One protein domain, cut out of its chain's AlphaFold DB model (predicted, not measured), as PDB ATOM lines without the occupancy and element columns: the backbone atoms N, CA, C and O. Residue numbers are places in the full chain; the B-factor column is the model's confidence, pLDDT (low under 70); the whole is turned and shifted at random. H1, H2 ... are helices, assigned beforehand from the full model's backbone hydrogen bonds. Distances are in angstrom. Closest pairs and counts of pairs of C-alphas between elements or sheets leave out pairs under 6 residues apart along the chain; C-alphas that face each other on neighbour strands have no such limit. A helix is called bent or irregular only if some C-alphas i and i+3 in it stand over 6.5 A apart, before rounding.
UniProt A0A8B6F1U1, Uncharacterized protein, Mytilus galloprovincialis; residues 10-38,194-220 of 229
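Overview. This is residues 10 to 38 and 194 to 220 of the 229 residues of an uncharacterized protein of Mytilus galloprovincialis (UniProt A0A8B6F1U1). Two long helices, H1 and then H2, make a loose, open V, nearest each other at the end where the chain is cut and running in roughly opposite directions. The 56 printed residues hold these two named helices and no named strand: all helix. The whole is only just loose, close to extended, with a radius of gyration of the C-alphas of 14.8 A, and flat, spanning 42 by 27 by 11 A.

Arrangement. H1, residues 11 to 35, is near H2a, residues 194 to 203, with closest C-alphas 8.1 A apart. H1 and H2b, residues 206 to 220, are apart. By its hydrogen bonds H2 was assigned as one helix, residues 194 to 220, but it is bent: C-alphas 203 and 206 are 6.6 A apart, and its arms H2a and H2b stand at a tilt of 36 degrees, only just steep. In H1, H2a and H2b every O i to N i+4 pair is within hydrogen-bond range.

Along the chain. H1 runs 35.4 A from C-alpha 11 at (335.730, 327.455, 307.215). H2a is 14.2 A long; H2b, 21.0 A, ends at C-alpha 220, (323.534, 306.208, 295.184).

Size, cuts and confidence. Residues 39 to 193 are not printed; C-alphas 38 and 194 are 10.2 A apart. No printed residue has pLDDT under 70.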
ATOM      1  N   SER A  10     333.540 323.118 307.822       92.56
ATOM      2  CA  SER A  10     334.029 324.272 308.591       92.56
ATOM      3  C   SER A  10     334.945 325.158 307.736       92.56
ATOM      4  O   SER A  10     335.774 324.637 306.986       92.56
ATOM      5  N   TRP A  11     334.881 326.482 307.919       90.69
ATOM      6  CA  TRP A  11     335.730 327.455 307.215       90.69
ATOM      7  C   TRP A  11     337.234 327.139 307.322       90.69
ATOM      8  O   TRP A  11     337.969 327.299 306.354       90.69
ATOM      9  N   LYS A  12     337.687 326.581 308.456       94.25
ATOM     10  CA  LYS A  12     339.078 326.127 308.636       94.25
ATOM     11  C   LYS A  12     339.456 325.007 307.658       94.25
ATOM     12  O   LYS A  12     340.533 325.032 307.075       94.25
ATOM     13  N   LYS A  13     338.562 324.032 307.453       92.94
ATOM     14  CA  LYS A  13     338.767 322.918 306.510       92.94
ATOM     15  C   LYS A  13     338.721 323.401 305.062       92.94
ATOM     16  O   LYS A  13     339.480 322.901 304.238       92.94
ATOM     17  N   LEU A  14     337.869 324.386 304.773       91.38
ATOM     18  CA  LEU A  14     337.786 325.009 303.454       91.38
ATOM     19  C   LEU A  14     339.093 325.728 303.090       91.38
ATOM     20  O   LEU A  14     339.608 325.526 301.994       91.38
ATOM     21  N   ILE A  15     339.670 326.495 304.023       94.50
ATOM     22  CA  ILE A  15     340.971 327.153 303.821       94.50
ATOM     23  C   ILE A  15     342.071 326.120 303.565       94.50
ATOM     24  O   ILE A  15     342.840 326.275 302.620       94.50
ATOM     25  N   ILE A  16     342.125 325.042 304.354       95.31
ATOM     26  CA  ILE A  16     343.116 323.972 304.162       95.31
ATOM     27  C   ILE A  16     342.981 323.345 302.767       95.31
ATOM     28  O   ILE A  16     343.978 323.212 302.061       95.31
ATOM     29  N   LEU A  17     341.759 323.006 302.341       93.00
ATOM     30  CA  LEU A  17     341.504 322.463 301.005       93.00
ATOM     31  C   LEU A  17     341.955 323.435 299.905       93.00
ATOM     32  O   LEU A  17     342.612 323.022 298.952       93.00
ATOM     33  N   SER A  18     341.640 324.724 300.055       94.31
ATOM     34  CA  SER A  18     342.036 325.763 299.101       94.31
ATOM     35  C   SER A  18     343.554 325.906 298.995       94.31
ATOM     36  O   SER A  18     344.072 326.039 297.891       94.31
ATOM     37  N   LEU A  19     344.278 325.859 300.118       96.94
ATOM     38  CA  LEU A  19     345.742 325.924 300.125       96.94
ATOM     39  C   LEU A  19     346.366 324.697 299.450       96.94
ATOM     40  O   LEU A  19     347.310 324.843 298.679       96.94
ATOM     41  N   ILE A  20     345.817 323.500 299.673       96.06
ATOM     42  CA  ILE A  20     346.279 322.273 299.006       96.06
ATOM     43  C   ILE A  20     346.093 322.378 297.488       96.06
ATOM     44  O   ILE A  20     347.020 322.087 296.731       96.06
ATOM     45  N   LEU A  21     344.919 322.824 297.036       94.56
ATOM     46  CA  LEU A  21     344.643 323.017 295.610       94.56
ATOM     47  C   LEU A  21     345.555 324.086 294.996       94.56
ATOM     48  O   LEU A  21     346.059 323.888 293.892       94.56
ATOM     49  N   LEU A  22     345.825 325.177 295.718       97.56
ATOM     50  CA  LEU A  22     346.755 326.215 295.277       97.56
ATOM     51  C   LEU A  22     348.180 325.666 295.102       97.56
ATOM     52  O   LEU A  22     348.805 325.906 294.074       97.56
ATOM     53  N   MET A  23     348.676 324.877 296.059       96.88
ATOM     54  CA  MET A  23     350.000 324.247 295.962       96.88
ATOM     55  C   MET A  23     350.095 323.260 294.790       96.88
ATOM     56  O   MET A  23     351.115 323.207 294.097       96.88
ATOM     57  N   LEU A  24     349.023 322.505 294.529       94.38
ATOM     58  CA  LEU A  24     348.935 321.610 293.376       94.38
ATOM     59  C   LEU A  24     348.982 322.394 292.051       94.38
ATOM     60  O   LEU A  24     349.733 322.027 291.147       94.38
ATOM     61  N   LEU A  25     348.229 323.496 291.951       95.19
ATOM     62  CA  LEU A  25     348.235 324.379 290.778       95.19
ATOM     63  C   LEU A  25     349.620 324.981 290.524       95.19
ATOM     64  O   LEU A  25     350.091 324.950 289.389       95.19
ATOM     65  N   ILE A  26     350.296 325.463 291.573       96.75
ATOM     66  CA  ILE A  26     351.668 325.982 291.476       96.75
ATOM     67  C   ILE A  26     352.610 324.892 290.956       96.75
ATOM     68  O   ILE A  26     353.429 325.149 290.078       96.75
ATOM     69  N   THR A  27     352.466 323.657 291.435       94.06
ATOM     70  CA  THR A  27     353.302 322.534 290.992       94.06
ATOM     71  C   THR A  27     353.093 322.227 289.507       94.06
ATOM     72  O   THR A  27     354.069 322.095 288.771       94.06
ATOM     73  N   PHE A  28     351.847 322.169 289.020       93.44
ATOM     74  CA  PHE A  28     351.588 321.964 287.588       93.44
ATOM     75  C   PHE A  28     352.064 323.125 286.723       93.44
ATOM     76  O   PHE A  28     352.581 322.892 285.631       93.44
ATOM     77  N   PHE A  29     351.943 324.357 287.217       94.69
ATOM     78  CA  PHE A  29     352.489 325.525 286.540       94.69
ATOM     79  C   PHE A  29     354.013 325.427 286.397       94.69
ATOM     80  O   PHE A  29     354.537 325.625 285.305       94.69
ATOM     81  N   LEU A  30     354.723 325.040 287.462       95.19
ATOM     82  CA  LEU A  30     356.176 324.852 287.426       95.19
ATOM     83  C   LEU A  30     356.589 323.713 286.486       95.19
ATOM     84  O   LEU A  30     357.547 323.870 285.736       95.19
ATOM     85  N   ILE A  31     355.852 322.596 286.461       93.50
ATOM     86  CA  ILE A  31     356.108 321.502 285.509       93.50
ATOM     87  C   ILE A  31     355.936 321.993 284.064       93.50
ATOM     88  O   ILE A  31     356.786 321.723 283.217       93.50
ATOM     89  N   GLY A  32     354.865 322.739 283.780       91.12
ATOM     90  CA  GLY A  32     354.610 323.291 282.449       91.12
ATOM     91  C   GLY A  32     355.622 324.359 282.022       91.12
ATOM     92  O   GLY A  32     356.008 324.389 280.862       91.12
ATOM     93  N   GLY A  33     356.066 325.214 282.946       91.00
ATOM     94  CA  GLY A  33     356.966 326.327 282.642       91.00
ATOM     95  C   GLY A  33     358.455 325.974 282.634       91.00
ATOM     96  O   GLY A  33     359.205 326.574 281.871       91.00
ATOM     97  N   LEU A  34     358.897 325.030 283.473       92.38
ATOM     98  CA  LEU A  34     360.321 324.699 283.635       92.38
ATOM     99  C   LEU A  34     360.731 323.405 282.928       92.38
ATOM    100  O   LEU A  34     361.851 323.314 282.435       92.38
ATOM    101  N   GLN A  35     359.854 322.397 282.900       90.81
ATOM    102  CA  GLN A  35     360.198 321.072 282.381       90.81
ATOM    103  C   GLN A  35     359.681 320.850 280.957       90.81
ATOM    104  O   GLN A  35     360.324 320.151 280.171       90.81
ATOM    105  N   ALA A  36     358.508 321.396 280.620       93.06
ATOM    106  CA  ALA A  36     357.896 321.171 279.318       93.06
ATOM    107  C   ALA A  36     358.501 322.080 278.237       93.06
ATOM    108  O   ALA A  36     358.542 323.297 278.408       93.06
ATOM    109  N   PRO A  37     358.955 321.519 277.101       94.31
ATOM    110  CA  PRO A  37     359.358 322.338 275.971       94.31
ATOM    111  C   PRO A  37     358.123 322.950 275.299       94.31
ATOM    112  O   PRO A  37     356.983 322.589 275.600       94.31
ATOM    113  N   GLN A  38     358.352 323.838 274.333       93.88
ATOM    114  CA  GLN A  38     357.277 324.411 273.525       93.88
ATOM    115  C   GLN A  38     356.385 323.306 272.924       93.88
ATOM    116  O   GLN A  38     356.916 322.290 272.458       93.88
ATOM    117  N   THR A 194     354.847 316.022 274.502       94.12
ATOM    118  CA  THR A 194     353.951 314.861 274.496       94.12
ATOM    119  C   THR A 194     354.221 313.900 275.653       94.12
ATOM    120  O   THR A 194     353.279 313.423 276.282       94.12
ATOM    121  N   ILE A 195     355.491 313.624 275.968       94.50
ATOM    122  CA  ILE A 195     355.858 312.726 277.075       94.50
ATOM    123  C   ILE A 195     355.384 313.290 278.418       94.50
ATOM    124  O   ILE A 195     354.789 312.565 279.220       94.50
ATOM    125  N   ILE A 196     355.617 314.581 278.660       94.19
ATOM    126  CA  ILE A 196     355.220 315.242 279.909       94.19
ATOM    127  C   ILE A 196     353.697 315.285 280.014       94.19
ATOM    128  O   ILE A 196     353.129 314.903 281.036       94.19
ATOM    129  N   TRP A 197     353.025 315.657 278.927       93.25
ATOM    130  CA  TRP A 197     351.570 315.685 278.844       93.25
ATOM    131  C   TRP A 197     350.942 314.317 279.123       93.25
ATOM    132  O   TRP A 197     349.994 314.201 279.902       93.25
ATOM    133  N   PHE A 198     351.500 313.259 278.530       94.56
ATOM    134  CA  PHE A 198     351.037 311.895 278.750       94.56
ATOM    135  C   PHE A 198     351.288 311.432 280.190       94.56
ATOM    136  O   PHE A 198     350.417 310.806 280.790       94.56
ATOM    137  N   SER A 199     352.428 311.802 280.778       94.56
ATOM    138  CA  SER A 199     352.751 311.514 282.182       94.56
ATOM    139  C   SER A 199     351.752 312.166 283.141       94.56
ATOM    140  O   SER A 199     351.208 311.489 284.013       94.56
ATOM    141  N   ILE A 200     351.435 313.451 282.936       93.19
ATOM    142  CA  ILE A 200     350.446 314.178 283.747       93.19
ATOM    143  C   ILE A 200     349.071 313.513 283.638       93.19
ATOM    144  O   ILE A 200     348.434 313.247 284.656       93.19
ATOM    145  N   LYS A 201     348.622 313.191 282.419       94.69
ATOM    146  CA  LYS A 201     347.342 312.497 282.206       94.69
ATOM    147  C   LYS A 201     347.308 311.132 282.887       94.69
ATOM    148  O   LYS A 201     346.324 310.817 283.548       94.69
ATOM    149  N   THR A 202     348.380 310.356 282.766       96.50
ATOM    150  CA  THR A 202     348.489 309.017 283.364       96.50
ATOM    151  C   THR A 202     348.432 309.077 284.888       96.50
ATOM    152  O   THR A 202     347.769 308.250 285.503       96.50
ATOM    153  N   PHE A 203     349.070 310.077 285.502       93.50
ATOM    154  CA  PHE A 203     349.034 310.274 286.951       93.50
ATOM    155  C   PHE A 203     347.680 310.802 287.449       93.50
ATOM    156  O   PHE A 203     347.171 310.351 288.472       93.50
ATOM    157  N   MET A 204     347.068 311.744 286.728       93.44
ATOM    158  CA  MET A 204     345.813 312.377 287.150       93.44
ATOM    159  C   MET A 204     344.587 311.495 286.917       93.44
ATOM    160  O   MET A 204     343.628 311.571 287.685       93.44
ATOM    161  N   PHE A 205     344.616 310.640 285.893       96.62
ATOM    162  CA  PHE A 205     343.514 309.743 285.557       96.62
ATOM    163  C   PHE A 205     343.024 308.885 286.741       96.62
ATOM    164  O   PHE A 205     341.833 308.965 287.048       96.62
ATOM    165  N   PRO A 206     343.872 308.120 287.465       96.94
ATOM    166  CA  PRO A 206     343.411 307.327 288.603       96.94
ATOM    167  C   PRO A 206     342.874 308.198 289.746       96.94
ATOM    168  O   PRO A 206     341.864 307.844 290.348       96.94
ATOM    169  N   CYS A 207     343.486 309.355 290.021       94.00
ATOM    170  CA  CYS A 207     343.025 310.277 291.063       94.00
ATOM    171  C   CYS A 207     341.605 310.785 290.778       94.00
ATOM    172  O   CYS A 207     340.727 310.708 291.639       94.00
ATOM    173  N   VAL A 208     341.362 311.256 289.553       95.25
ATOM    174  CA  VAL A 208     340.039 311.728 289.119       95.25
ATOM    175  C   VAL A 208     339.035 310.576 289.105       95.25
ATOM    176  O   VAL A 208     337.914 310.742 289.582       95.25
ATOM    177  N   LEU A 209     339.437 309.393 288.634       96.94
ATOM    178  CA  LEU A 209     338.581 308.209 288.608       96.94
ATOM    179  C   LEU A 209     338.131 307.796 290.016       96.94
ATOM    180  O   LEU A 209     336.947 307.548 290.227       96.94
ATOM    181  N   ILE A 210     339.040 307.778 290.997       97.12
ATOM    182  CA  ILE A 210     338.713 307.463 292.396       97.12
ATOM    183  C   ILE A 210     337.704 308.468 292.959       97.12
ATOM    184  O   ILE A 210     336.720 308.063 293.580       97.12
ATOM    185  N   VAL A 211     337.914 309.768 292.726       94.38
ATOM    186  CA  VAL A 211     336.998 310.819 293.197       94.38
ATOM    187  C   VAL A 211     335.623 310.685 292.542       94.38
ATOM    188  O   VAL A 211     334.616 310.771 293.242       94.38
ATOM    189  N   LEU A 212     335.565 310.412 291.235       95.31
ATOM    190  CA  LEU A 212     334.310 310.191 290.512       95.31
ATOM    191  C   LEU A 212     333.558 308.965 291.033       95.31
ATOM    192  O   LEU A 212     332.366 309.057 291.319       95.31
ATOM    193  N   VAL A 213     334.245 307.833 291.219       96.31
ATOM    194  CA  VAL A 213     333.647 306.603 291.763       96.31
ATOM    195  C   VAL A 213     333.145 306.825 293.189       96.31
ATOM    196  O   VAL A 213     332.031 306.422 293.526       96.31
ATOM    197  N   TRP A 214     333.936 307.493 294.032       94.00
ATOM    198  CA  TRP A 214     333.528 307.848 295.390       94.00
ATOM    199  C   TRP A 214     332.287 308.745 295.385       94.00
ATOM    200  O   TRP A 214     331.325 308.470 296.105       94.00
ATOM    201  N   PHE A 215     332.284 309.784 294.550       90.62
ATOM    202  CA  PHE A 215     331.180 310.728 294.438       90.62
ATOM    203  C   PHE A 215     329.902 310.033 293.962       90.62
ATOM    204  O   PHE A 215     328.847 310.182 294.579       90.62
ATOM    205  N   TRP A 216     330.010 309.186 292.937       90.38
ATOM    206  CA  TRP A 216     328.901 308.389 292.425       90.38
ATOM    207  C   TRP A 216     328.321 307.448 293.486       90.38
ATOM    208  O   TRP A 216     327.112 307.440 293.728       90.38
ATOM    209  N   LYS A 217     329.183 306.715 294.203       90.56
ATOM    210  CA  LYS A 217     328.767 305.835 295.305       90.56
ATOM    211  C   LYS A 217     328.042 306.610 296.407       90.56
ATOM    212  O   LYS A 217     327.071 306.110 296.971       90.56
ATOM    213  N   ARG A 218     328.484 307.832 296.719       88.88
ATOM    214  CA  ARG A 218     327.818 308.701 297.703       88.88
ATOM    215  C   ARG A 218     326.443 309.167 297.237       88.88
ATOM    216  O   ARG A 218     325.545 309.247 298.070       88.88
ATOM    217  N   ILE A 219     326.262 309.428 295.943       86.06
ATOM    218  CA  ILE A 219     324.953 309.775 295.377       86.06
ATOM    219  C   ILE A 219     323.974 308.611 295.514       86.06
ATOM    220  O   ILE A 219     322.871 308.807 296.015       86.06
ATOM    221  N   GLN A 220     324.392 307.400 295.144       86.12
ATOM    222  CA  GLN A 220     323.534 306.208 295.184       86.12
ATOM    223  C   GLN A 220     323.071 305.822 296.597       86.12
ATOM    224  O   GLN A 220     322.037 305.183 296.751       86.12
TER     225      GLN A 220